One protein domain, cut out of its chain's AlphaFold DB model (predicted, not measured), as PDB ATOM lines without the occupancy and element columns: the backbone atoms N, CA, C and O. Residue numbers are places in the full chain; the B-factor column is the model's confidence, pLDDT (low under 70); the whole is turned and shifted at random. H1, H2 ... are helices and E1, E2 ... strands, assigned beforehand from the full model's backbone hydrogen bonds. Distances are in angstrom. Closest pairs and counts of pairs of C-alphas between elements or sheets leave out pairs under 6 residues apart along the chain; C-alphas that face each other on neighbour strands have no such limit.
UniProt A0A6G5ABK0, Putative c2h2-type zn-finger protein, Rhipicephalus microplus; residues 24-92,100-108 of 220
ATOM      1  N   GLU A  24       9.150   0.529 -12.597       83.50
ATOM      2  CA  GLU A  24       8.032   1.198 -13.250       83.50
ATOM      3  C   GLU A  24       7.561   0.354 -14.429       83.50
ATOM      4  O   GLU A  24       8.361  -0.196 -15.190       83.50
ATOM      5  N   VAL A  25       6.246   0.254 -14.591       86.00
ATOM      6  CA  VAL A  25       5.628  -0.334 -15.776       86.00
ATOM      7  C   VAL A  25       4.958   0.773 -16.555       86.00
ATOM      8  O   VAL A  25       4.094   1.478 -16.040       86.00
ATOM      9  N   VAL A  26       5.348   0.911 -17.815       87.38
ATOM     10  CA  VAL A  26       4.718   1.862 -18.727       87.38
ATOM     11  C   VAL A  26       3.508   1.205 -19.381       87.38
ATOM     12  O   VAL A  26       3.566   0.038 -19.773       87.38
ATOM     13  N   CYS A  27       2.425   1.965 -19.524       89.88
ATOM     14  CA  CYS A  27       1.252   1.537 -20.274       89.88
ATOM     15  C   CYS A  27       1.625   1.081 -21.697       89.88
ATOM     16  O   CYS A  27       2.545   1.607 -22.335       89.88
ATOM     17  N   VAL A  28       0.890   0.093 -22.209       89.81
ATOM     18  CA  VAL A  28       1.117  -0.475 -23.546       89.81
ATOM     19  C   VAL A  28       0.699   0.458 -24.682       89.81
ATOM     20  O   VAL A  28       1.253   0.350 -25.772       89.81
ATOM     21  N   PHE A  29      -0.221   1.392 -24.423       88.12
ATOM     22  CA  PHE A  29      -0.745   2.325 -25.427       88.12
ATOM     23  C   PHE A  29      -0.248   3.761 -25.256       88.12
ATOM     24  O   PHE A  29      -0.109   4.468 -26.249       88.12
ATOM     25  N   CYS A  30       0.050   4.195 -24.029       89.38
ATOM     26  CA  CYS A  30       0.527   5.549 -23.743       89.38
ATOM     27  C   CYS A  30       1.857   5.544 -22.971       89.38
ATOM     28  O   CYS A  30       2.448   4.491 -22.709       89.38
ATOM     29  N   ASP A  31       2.351   6.731 -22.626       87.81
ATOM     30  CA  ASP A  31       3.630   6.912 -21.929       87.81
ATOM     31  C   ASP A  31       3.475   7.164 -20.422       87.81
ATOM     32  O   ASP A  31       4.433   7.532 -19.749       87.81
ATOM     33  N   ILE A  32       2.283   6.914 -19.870       87.50
ATOM     34  CA  ILE A  32       2.061   6.943 -18.422       87.50
ATOM     35  C   ILE A  32       2.765   5.738 -17.789       87.50
ATOM     36  O   ILE A  32       2.546   4.591 -18.200       87.50
ATOM     37  N   SER A  33       3.606   6.005 -16.789       87.06
ATOM     38  CA  SER A  33       4.257   4.987 -15.970       87.06
ATOM     39  C   SER A  33       3.529   4.788 -14.642       87.06
ATOM     40  O   SER A  33       2.940   5.705 -14.069       87.06
ATOM     41  N   PHE A  34       3.549   3.547 -14.171       86.56
ATOM     42  CA  PHE A  34       2.944   3.125 -12.920       86.56
ATOM     43  C   PHE A  34       4.006   2.449 -12.069       86.56
ATOM     44  O   PHE A  34       4.775   1.619 -12.560       86.56
ATOM     45  N   LEU A  35       4.026   2.778 -10.782       83.50
ATOM     46  CA  LEU A  35       4.869   2.080  -9.822       83.50
ATOM     47  C   LEU A  35       4.353   0.648  -9.660       83.50
ATOM     48  O   LEU A  35       3.153   0.439  -9.485       83.50
ATOM     49  N   VAL A  36       5.258  -0.330  -9.716       77.50
ATOM     50  CA  VAL A  36       4.931  -1.729  -9.425       77.50
ATOM     51  C   VAL A  36       4.511  -1.841  -7.964       77.50
ATOM     52  O   VAL A  36       5.341  -1.803  -7.056       77.50
ATOM     53  N   ASP A  37       3.213  -1.998  -7.739       79.00
ATOM     54  CA  ASP A  37       2.645  -2.395  -6.461       79.00
ATOM     55  C   ASP A  37       2.211  -3.872  -6.505       79.00
ATOM     56  O   ASP A  37       2.179  -4.505  -7.559       79.00
ATOM     57  N   LYS A  38       1.869  -4.458  -5.350       68.44
ATOM     58  CA  LYS A  38       1.471  -5.879  -5.280       68.44
ATOM     59  C   LYS A  38       0.232  -6.199  -6.120       68.44
ATOM     60  O   LYS A  38       0.062  -7.347  -6.521       68.44
ATOM     61  N   SER A  39      -0.649  -5.222  -6.323       74.44
ATOM     62  CA  SER A  39      -1.962  -5.442  -6.924       74.44
ATOM     63  C   SER A  39      -2.034  -5.045  -8.399       74.44
ATOM     64  O   SER A  39      -2.940  -5.501  -9.097       74.44
ATOM     65  N   PHE A  40      -1.106  -4.205  -8.874       85.12
ATOM     66  CA  PHE A  40      -1.131  -3.574 -10.195       85.12
ATOM     67  C   PHE A  40      -2.457  -2.859 -10.499       85.12
ATOM     68  O   PHE A  40      -2.775  -2.596 -11.660       85.12
ATOM     69  N   GLN A  41      -3.251  -2.532  -9.471       86.19
ATOM     70  CA  GLN A  41      -4.609  -2.020  -9.645       86.19
ATOM     71  C   GLN A  41      -4.627  -0.692 -10.389       86.19
ATOM     72  O   GLN A  41      -5.507  -0.496 -11.220       86.19
ATOM     73  N   GLY A  42      -3.655   0.189 -10.136       87.25
ATOM     74  CA  GLY A  42      -3.558   1.480 -10.826       87.25
ATOM     75  C   GLY A  42      -3.326   1.335 -12.332       87.25
ATOM     76  O   GLY A  42      -3.951   2.033 -13.124       87.25
ATOM     77  N   LEU A  43      -2.478   0.385 -12.736       89.31
ATOM     78  CA  LEU A  43      -2.230   0.103 -14.149       89.31
ATOM     79  C   LEU A  43      -3.441  -0.579 -14.799       89.31
ATOM     80  O   LEU A  43      -3.855  -0.194 -15.889       89.31
ATOM     81  N   LEU A  44      -4.019  -1.590 -14.144       90.00
ATOM     82  CA  LEU A  44      -5.162  -2.331 -14.683       90.00
ATOM     83  C   LEU A  44      -6.418  -1.460 -14.801       90.00
ATOM     84  O   LEU A  44      -7.149  -1.589 -15.780       90.00
ATOM     85  N   SER A  45      -6.658  -0.561 -13.842       89.50
ATOM     86  CA  SER A  45      -7.771   0.387 -13.914       89.50
ATOM     87  C   SER A  45      -7.582   1.368 -15.066       89.50
ATOM     88  O   SER A  45      -8.508   1.548 -15.850       89.50
ATOM     89  N   HIS A  46      -6.374   1.910 -15.243       91.75
ATOM     90  CA  HIS A  46      -6.043   2.782 -16.367       91.75
ATOM     91  C   HIS A  46      -6.239   2.092 -17.726       91.75
ATOM     92  O   HIS A  46      -6.856   2.658 -18.629       91.75
ATOM     93  N   LEU A  47      -5.766   0.849 -17.872       90.75
ATOM     94  CA  LEU A  47      -5.963   0.071 -19.098       90.75
ATOM     95  C   LEU A  47      -7.449  -0.165 -19.389       90.75
ATOM     96  O   LEU A  47      -7.861  -0.068 -20.544       90.75
ATOM     97  N   LEU A  48      -8.252  -0.426 -18.357       89.62
ATOM     98  CA  LEU A  48      -9.687  -0.645 -18.497       89.62
ATOM     99  C   LEU A  48     -10.450   0.641 -18.853       89.62
ATOM    100  O   LEU A  48     -11.326   0.592 -19.714       89.62
ATOM    101  N   THR A  49     -10.164   1.773 -18.202       88.94
ATOM    102  CA  THR A  49     -10.946   3.009 -18.382       88.94
ATOM    103  C   THR A  49     -10.530   3.791 -19.621       88.94
ATOM    104  O   THR A  49     -11.394   4.134 -20.428       88.94
ATOM    105  N   GLU A  50      -9.228   4.025 -19.799       90.12
ATOM    106  CA  GLU A  50      -8.691   4.885 -20.864       90.12
ATOM    107  C   GLU A  50      -8.500   4.125 -22.178       90.12
ATOM    108  O   GLU A  50      -8.692   4.674 -23.260       90.12
ATOM    109  N   HIS A  51      -8.119   2.848 -22.091       88.75
ATOM    110  CA  HIS A  51      -7.743   2.050 -23.259       88.75
ATOM    111  C   HIS A  51      -8.676   0.871 -23.540       88.75
ATOM    112  O   HIS A  51      -8.462   0.151 -24.515       88.75
ATOM    113  N   LYS A  52      -9.708   0.669 -22.705       90.38
ATOM    114  CA  LYS A  52     -10.695  -0.418 -22.825       90.38
ATOM    115  C   LYS A  52     -10.043  -1.802 -22.989       90.38
ATOM    116  O   LYS A  52     -10.629  -2.701 -23.588       90.38
ATOM    117  N   LEU A  53      -8.835  -1.984 -22.447       89.75
ATOM    118  CA  LEU A  53      -8.074  -3.228 -22.489       89.75
ATOM    119  C   LEU A  53      -8.254  -3.998 -21.183       89.75
ATOM    120  O   LEU A  53      -8.037  -3.478 -20.091       89.75
ATOM    121  N   VAL A  54      -8.573  -5.278 -21.318       91.25
ATOM    122  CA  VAL A  54      -8.737  -6.221 -20.218       91.25
ATOM    123  C   VAL A  54      -7.736  -7.357 -20.388       91.25
ATOM    124  O   VAL A  54      -7.623  -7.945 -21.460       91.25
ATOM    125  N   VAL A  55      -7.024  -7.701 -19.316       91.56
ATOM    126  CA  VAL A  55      -6.161  -8.888 -19.270       91.56
ATOM    127  C   VAL A  55      -6.837  -9.937 -18.395       91.56
ATOM    128  O   VAL A  55      -6.941  -9.770 -17.180       91.56
ATOM    129  N   SER A  56      -7.312 -11.032 -18.992       90.12
ATOM    130  CA  SER A  56      -7.942 -12.111 -18.227       90.12
ATOM    131  C   SER A  56      -6.909 -12.853 -17.378       90.12
ATOM    132  O   SER A  56      -5.789 -13.089 -17.847       90.12
ATOM    133  N   ASN A  57      -7.306 -13.275 -16.174       87.62
ATOM    134  CA  ASN A  57      -6.471 -14.047 -15.248       87.62
ATOM    135  C   ASN A  57      -5.077 -13.424 -15.036       87.62
ATOM    136  O   ASN A  57      -4.046 -14.078 -15.192       87.62
ATOM    137  N   PHE A  58      -5.040 -12.121 -14.743       88.88
ATOM    138  CA  PHE A  58      -3.784 -11.381 -14.600       88.88
ATOM    139  C   PHE A  58      -2.888 -11.918 -13.470       88.88
ATOM    140  O   PHE A  58      -1.667 -11.879 -13.581       88.88
ATOM    141  N   THR A  59      -3.474 -12.500 -12.422       85.69
ATOM    142  CA  THR A  59      -2.738 -13.153 -11.325       85.69
ATOM    143  C   THR A  59      -1.826 -14.291 -11.802       85.69
ATOM    144  O   THR A  59      -0.841 -14.601 -11.136       85.69
ATOM    145  N   GLY A  60      -2.109 -14.894 -12.963       83.88
ATOM    146  CA  GLY A  60      -1.271 -15.921 -13.586       83.88
ATOM    147  C   GLY A  60      -0.051 -15.388 -14.351       83.88
ATOM    148  O   GLY A  60       0.765 -16.182 -14.825       83.88
ATOM    149  N   VAL A  61       0.103 -14.067 -14.501       89.12
ATOM    150  CA  VAL A  61       1.229 -13.456 -15.223       89.12
ATOM    151  C   VAL A  61       2.462 -13.412 -14.317       89.12
ATOM    152  O   VAL A  61       2.519 -12.673 -13.340       89.12
ATOM    153  N   ALA A  62       3.480 -14.207 -14.653       87.94
ATOM    154  CA  ALA A  62       4.663 -14.398 -13.806       87.94
ATOM    155  C   ALA A  62       5.561 -13.153 -13.654       87.94
ATOM    156  O   ALA A  62       6.200 -12.999 -12.606       87.94
ATOM    157  N   ASP A  63       5.620 -12.312 -14.692       89.75
ATOM    158  CA  ASP A  63       6.428 -11.087 -14.775       89.75
ATOM    159  C   ASP A  63       5.643 -10.005 -15.547       89.75
ATOM    160  O   ASP A  63       5.750  -9.911 -16.777       89.75
ATOM    161  N   PRO A  64       4.797  -9.220 -14.852       89.69
ATOM    162  CA  PRO A  64       3.994  -8.184 -15.492       89.69
ATOM    163  C   PRO A  64       4.803  -7.098 -16.220       89.69
ATOM    164  O   PRO A  64       4.419  -6.761 -17.341       89.69
ATOM    165  N   PRO A  65       5.928  -6.572 -15.687       89.62
ATOM    166  CA  PRO A  65       6.757  -5.612 -16.418       89.62
ATOM    167  C   PRO A  65       7.202  -6.110 -17.798       89.62
ATOM    168  O   PRO A  65       6.998  -5.418 -18.799       89.62
ATOM    169  N   ARG A  66       7.755  -7.329 -17.890       91.19
ATOM    170  CA  ARG A  66       8.180  -7.896 -19.185       91.19
ATOM    171  C   ARG A  66       6.995  -8.227 -20.089       91.19
ATOM    172  O   ARG A  66       7.100  -8.066 -21.305       91.19
ATOM    173  N   TYR A  67       5.874  -8.657 -19.512       93.38
ATOM    174  CA  TYR A  67       4.633  -8.920 -20.241       93.38
ATOM    175  C   TYR A  67       4.100  -7.659 -20.936       93.38
ATOM    176  O   TYR A  67       3.851  -7.672 -22.142       93.38
ATOM    177  N   PHE A  68       3.987  -6.542 -20.214       92.06
ATOM    178  CA  PHE A  68       3.526  -5.284 -20.801       92.06
ATOM    179  C   PHE A  68       4.550  -4.690 -21.771       92.06
ATOM    180  O   PHE A  68       4.159  -4.166 -22.809       92.06
ATOM    181  N   ALA A  69       5.855  -4.834 -21.519       91.94
ATOM    182  CA  ALA A  69       6.878  -4.422 -22.480       91.94
ATOM    183  C   ALA A  69       6.766  -5.179 -23.819       91.94
ATOM    184  O   ALA A  69       6.904  -4.571 -24.884       91.94
ATOM    185  N   TYR A  70       6.472  -6.486 -23.778       93.81
ATOM    186  CA  TYR A  70       6.201  -7.284 -24.976       93.81
ATOM    187  C   TYR A  70       4.988  -6.747 -25.738       93.81
ATOM    188  O   TYR A  70       5.106  -6.411 -26.916       93.81
ATOM    189  N   TRP A  71       3.848  -6.599 -25.059       92.81
ATOM    190  CA  TRP A  71       2.612  -6.133 -25.690       92.81
ATOM    191  C   TRP A  71       2.711  -4.691 -26.202       92.81
ATOM    192  O   TRP A  71       2.229  -4.407 -27.294       92.81
ATOM    193  N   LYS A  72       3.428  -3.803 -25.501       92.25
ATOM    194  CA  LYS A  72       3.728  -2.439 -25.974       92.25
ATOM    195  C   LYS A  72       4.470  -2.449 -27.308       92.25
ATOM    196  O   LYS A  72       4.167  -1.652 -28.191       92.25
ATOM    197  N   LYS A  73       5.453  -3.341 -27.465       92.31
ATOM    198  CA  LYS A  73       6.174  -3.506 -28.731       92.31
ATOM    199  C   LYS A  73       5.264  -4.119 -29.795       92.31
ATOM    200  O   LYS A  73       5.163  -3.577 -30.890       92.31
ATOM    201  N   ARG A  74       4.565  -5.202 -29.453       92.44
ATOM    202  CA  ARG A  74       3.717  -5.950 -30.382       92.44
ATOM    203  C   ARG A  74       2.576  -5.101 -30.945       92.44
ATOM    204  O   ARG A  74       2.376  -5.105 -32.152       92.44
ATOM    205  N   PHE A  75       1.889  -4.308 -30.122       90.62
ATOM    206  CA  PHE A  75       0.813  -3.421 -30.583       90.62
ATOM    207  C   PHE A  75       1.286  -2.287 -31.498       90.62
ATOM    208  O   PHE A  75       0.479  -1.755 -32.249       90.62
ATOM    209  N   ARG A  76       2.577  -1.927 -31.482       89.62
ATOM    210  CA  ARG A  76       3.148  -0.975 -32.452       89.62
ATOM    211  C   ARG A  76       3.450  -1.616 -33.808       89.62
ATOM    212  O   ARG A  76       3.561  -0.902 -34.796       89.62
ATOM    213  N   GLU A  77       3.636  -2.933 -33.843       90.31
ATOM    214  CA  GLU A  77       3.957  -3.691 -35.060       90.31
ATOM    215  C   GLU A  77       2.699  -4.172 -35.796       90.31
ATOM    216  O   GLU A  77       2.731  -4.384 -37.007       90.31
ATOM    217  N   VAL A  78       1.595  -4.367 -35.073       89.50
ATOM    218  CA  VAL A  78       0.317  -4.818 -35.632       89.50
ATOM    219  C   VAL A  78      -0.435  -3.645 -36.270       89.50
ATOM    220  O   VAL A  78      -0.504  -2.564 -35.692       89.50
ATOM    221  N   SER A  79      -1.032  -3.870 -37.445       78.00
ATOM    222  CA  SER A  79      -1.874  -2.873 -38.124       78.00
ATOM    223  C   SER A  79      -3.293  -2.786 -37.546       78.00
ATOM    224  O   SER A  79      -3.805  -1.679 -37.408       78.00
ATOM    225  N   ASP A  80      -3.904  -3.918 -37.168       82.62
ATOM    226  CA  ASP A  80      -5.190  -3.973 -36.458       82.62
ATOM    227  C   ASP A  80      -5.088  -4.802 -35.164       82.62
ATOM    228  O   ASP A  80      -4.817  -6.000 -35.176       82.62
ATOM    229  N   ILE A  81      -5.321  -4.165 -34.013       82.44
ATOM    230  CA  ILE A  81      -5.224  -4.806 -32.693       82.44
ATOM    231  C   ILE A  81      -6.255  -5.943 -32.537       82.44
ATOM    232  O   ILE A  81      -6.040  -6.858 -31.736       82.44
ATOM    233  N   ALA A  82      -7.343  -5.936 -33.314       80.31
ATOM    234  CA  ALA A  82      -8.318  -7.024 -33.340       80.31
ATOM    235  C   ALA A  82      -7.734  -8.362 -33.844       80.31
ATOM    236  O   ALA A  82      -8.293  -9.413 -33.538       80.31
ATOM    237  N   ASP A  83      -6.589  -8.353 -34.540       82.38
ATOM    238  CA  ASP A  83      -5.911  -9.577 -34.994       82.38
ATOM    239  C   ASP A  83      -5.249 -10.352 -33.843       82.38
ATOM    240  O   ASP A  83      -5.013 -11.558 -33.939       82.38
ATOM    241  N   VAL A  84      -4.918  -9.656 -32.752       84.31
ATOM    242  CA  VAL A  84      -4.153 -10.205 -31.618       84.31
ATOM    243  C   VAL A  84      -4.941 -10.241 -30.310       84.31
ATOM    244  O   VAL A  84      -4.523 -10.909 -29.366       84.31
ATOM    245  N   CYS A  85      -6.084  -9.558 -30.247       86.69
ATOM    246  CA  CYS A  85      -6.948  -9.468 -29.074       86.69
ATOM    247  C   CYS A  85      -8.365  -9.934 -29.408       86.69
ATOM    248  O   CYS A  85      -8.873  -9.681 -30.497       86.69
ATOM    249  N   VAL A  86      -9.069 -10.520 -28.436       87.12
ATOM    250  CA  VAL A  86     -10.512 -10.755 -28.595       87.12
ATOM    251  C   VAL A  86     -11.247  -9.432 -28.410       87.12
ATOM    252  O   VAL A  86     -11.108  -8.778 -27.380       87.12
ATOM    253  N   THR A  87     -12.060  -9.044 -29.387       85.38
ATOM    254  CA  THR A  87     -12.912  -7.858 -29.286       85.38
ATOM    255  C   THR A  87     -14.259  -8.211 -28.655       85.38
ATOM    256  O   THR A  87     -14.991  -9.058 -29.163       85.38
ATOM    257  N   MET A  88     -14.618  -7.541 -27.562       81.62
ATOM    258  CA  MET A  88     -15.908  -7.679 -26.882       81.62
ATOM    259  C   MET A  88     -16.707  -6.385 -27.024       81.62
ATOM    260  O   MET A  88     -16.166  -5.306 -26.810       81.62
ATOM    261  N   LYS A  89     -17.997  -6.468 -27.361       81.25
ATOM    262  CA  LYS A  89     -18.878  -5.296 -27.471       81.25
ATOM    263  C   LYS A  89     -19.921  -5.312 -26.359       81.25
ATOM    264  O   LYS A  89     -20.600  -6.321 -26.174       81.25
ATOM    265  N   THR A  90     -20.056  -4.210 -25.630       77.25
ATOM    266  CA  THR A  90     -21.121  -4.022 -24.634       77.25
ATOM    267  C   THR A  90     -22.356  -3.394 -25.277       77.25
ATOM    268  O   THR A  90     -22.258  -2.763 -26.330       77.25
ATOM    269  N   ASN A  91     -23.525  -3.578 -24.652       66.62
ATOM    270  CA  ASN A  91     -24.802  -3.003 -25.091       66.62
ATOM    271  C   ASN A  91     -25.209  -3.429 -26.520       66.62
ATOM    272  O   ASN A  91     -25.590  -2.620 -27.369       66.62
ATOM    273  N   SER A  92     -25.021  -4.718 -26.830       61.69
ATOM    274  CA  SER A  92     -25.277  -5.281 -28.164       61.69
ATOM    275  C   SER A  92     -26.756  -5.616 -28.408       61.69
ATOM    276  O   SER A  92     -27.099  -5.930 -29.544       61.69
ATOM    277  N   ARG A 100     -22.699   1.898 -26.832       73.25
ATOM    278  CA  ARG A 100     -21.974   0.710 -27.310       73.25
ATOM    279  C   ARG A 100     -20.475   0.953 -27.209       73.25
ATOM    280  O   ARG A 100     -19.927   1.746 -27.971       73.25
ATOM    281  N   GLU A 101     -19.814   0.258 -26.291       78.69
ATOM    282  CA  GLU A 101     -18.364   0.324 -26.129       78.69
ATOM    283  C   GLU A 101     -17.711  -0.977 -26.595       78.69
ATOM    284  O   GLU A 101     -18.278  -2.067 -26.493       78.69
ATOM    285  N   THR A 102     -16.500  -0.853 -27.130       83.06
ATOM    286  CA  THR A 102     -15.703  -1.988 -27.588       83.06
ATOM    287  C   THR A 102     -14.500  -2.153 -26.670       83.06
ATOM    288  O   THR A 102     -13.713  -1.224 -26.509       83.06
ATOM    289  N   PHE A 103     -14.370  -3.336 -26.076       86.69
ATOM    290  CA  PHE A 103     -13.268  -3.733 -25.214       86.69
ATOM    291  C   PHE A 103     -12.346  -4.709 -25.939       86.69
ATOM    292  O   PHE A 103     -12.794  -5.571 -26.697       86.69
ATOM    293  N   LEU A 104     -11.051  -4.588 -25.674       88.81
ATOM    294  CA  LEU A 104     -10.019  -5.509 -26.131       88.81
ATOM    295  C   LEU A 104      -9.668  -6.457 -24.986       88.81
ATOM    296  O   LEU A 104      -9.419  -6.013 -23.867       88.81
ATOM    297  N   LEU A 105      -9.629  -7.756 -25.252       90.81
ATOM    298  CA  LEU A 105      -9.331  -8.780 -24.261       90.81
ATOM    299  C   LEU A 105      -8.085  -9.572 -24.662       90.81
ATOM    300  O   LEU A 105      -8.081 -10.282 -25.669       90.81
ATOM    301  N   LEU A 106      -7.063  -9.508 -23.808       91.56
ATOM    302  CA  LEU A 106      -5.942 -10.442 -23.803       91.56
ATOM    303  C   LEU A 106      -6.266 -11.610 -22.880       91.56
ATOM    304  O   LEU A 106      -6.619 -11.419 -21.710       91.56
ATOM    305  N   SER A 107      -6.152 -12.827 -23.400       89.62
ATOM    306  CA  SER A 107      -6.485 -14.028 -22.651       89.62
ATOM    307  C   SER A 107      -5.503 -15.151 -22.898       89.62
ATOM    308  O   SER A 107      -5.120 -15.382 -24.034       89.62
ATOM    309  N   GLU A 108      -5.226 -15.935 -21.857       86.00
ATOM    310  CA  GLU A 108      -4.434 -17.172 -21.914       86.00
ATOM    311  C   GLU A 108      -4.995 -18.235 -22.874       86.00
ATOM    312  O   GLU A 108      -4.360 -19.250 -23.118       86.00
TER     313      GLU A 108
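AT A GLANCE: This is residues 24 to 92 and 100 to 108 of the 220 residues of the protein "Putative c2h2-type zn-finger protein" of Rhipicephalus microplus (UniProt A0A6G5ABK0). A small three-stranded sheet runs from E3, near the middle of the body, through E5 to E4 toward one end, and a short hairpin of E1 and E2 lies toward the other end. H1 joins the two, meeting E2 with one part and the edge strand E3 with another, while H2 packs along E1 away from H1. The printed part has 78 residues, with two named helices and five named strands in the chain order E1 E2 H1 E3 H2 E4 E5. The larger sheet has the order E3, E5, E4 and is mixed, the pair E1 and E2 is antiparallel, and the class is mixed, helices and strands. The whole is compact, with a radius of gyration of the C-alphas of 12.4 A and spans of 35 by 27 by 24 A.

HOW THE PARTS SIT: Begin with E5, residues 102 to 106, the inner strand of the larger sheet. Beside it find the edge strand E3, residues 53 to 55, parallel at 29 degrees, with N 54 and O 104 within hydrogen-bond range at 2.8 A. The other edge strand is E4, residues 86 to 89, antiparallel to E5 at 153 degrees, with N 103 and O 88 at 2.8 A and N 86 and O 105 at 2.9 A. H1, residues 41 to 50, touches E3, where the closest C-alphas are those of Leu 47 and Leu 53, 5.2 A apart. H1 is on this sheet but stands at the sheet's level, at a height over the sheet of 0.2 A; its local plane only just has enough support, with 6 C-alphas of the sheet. H1 and E2, residues 33 to 35, are close but not clearly touching, with 2 pairs of C-alphas within 8 A; the closest C-alphas, those of Phe 34 and Leu 43, are 6.1 A apart. E2 and E1, residues 24 to 26, form a hairpin, antiparallel at 149 degrees, with N 34 and O 25 at 2.8 A. E1 touches H2, residues 64 to 77, where the closest C-alphas, Val 25 and Pro 65, are 5.4 A apart. H2 is not on the larger sheet, and H1 and H2 are apart. Every O i to N i+4 pair is within hydrogen-bond range in H1, and 9 of 10 are in H2.

IN THESE COORDINATES: Find C-alpha 24 at (8.032, 1.198, -13.250), where E1 begins; it covers 6.4 A, and E2 covers 6.8 A. H1 measures 13.8 A from first to last C-alpha, and E3 6.8 A. Look next at C-alpha 64 at (3.994, -8.184, -15.492); from there H2 runs 20.1 A to C-alpha 77. E4 measures 10.1 A, and E5 runs 13.5 A to C-alpha 106 at (-5.942, -10.442, -23.803).

THE WHOLE: The C-alphas farthest apart are those of Glu 24 and Ser 92, at 37.1 A. Residues 93 to 99 are not printed, and C-alphas 92 and 100 are 6.9 A apart across the cut. Of the links printed whole, none is long. The mean pLDDT of the printed part is 86.4, and the model's confidence is under 70 at residue 38 and residues 91 to 92.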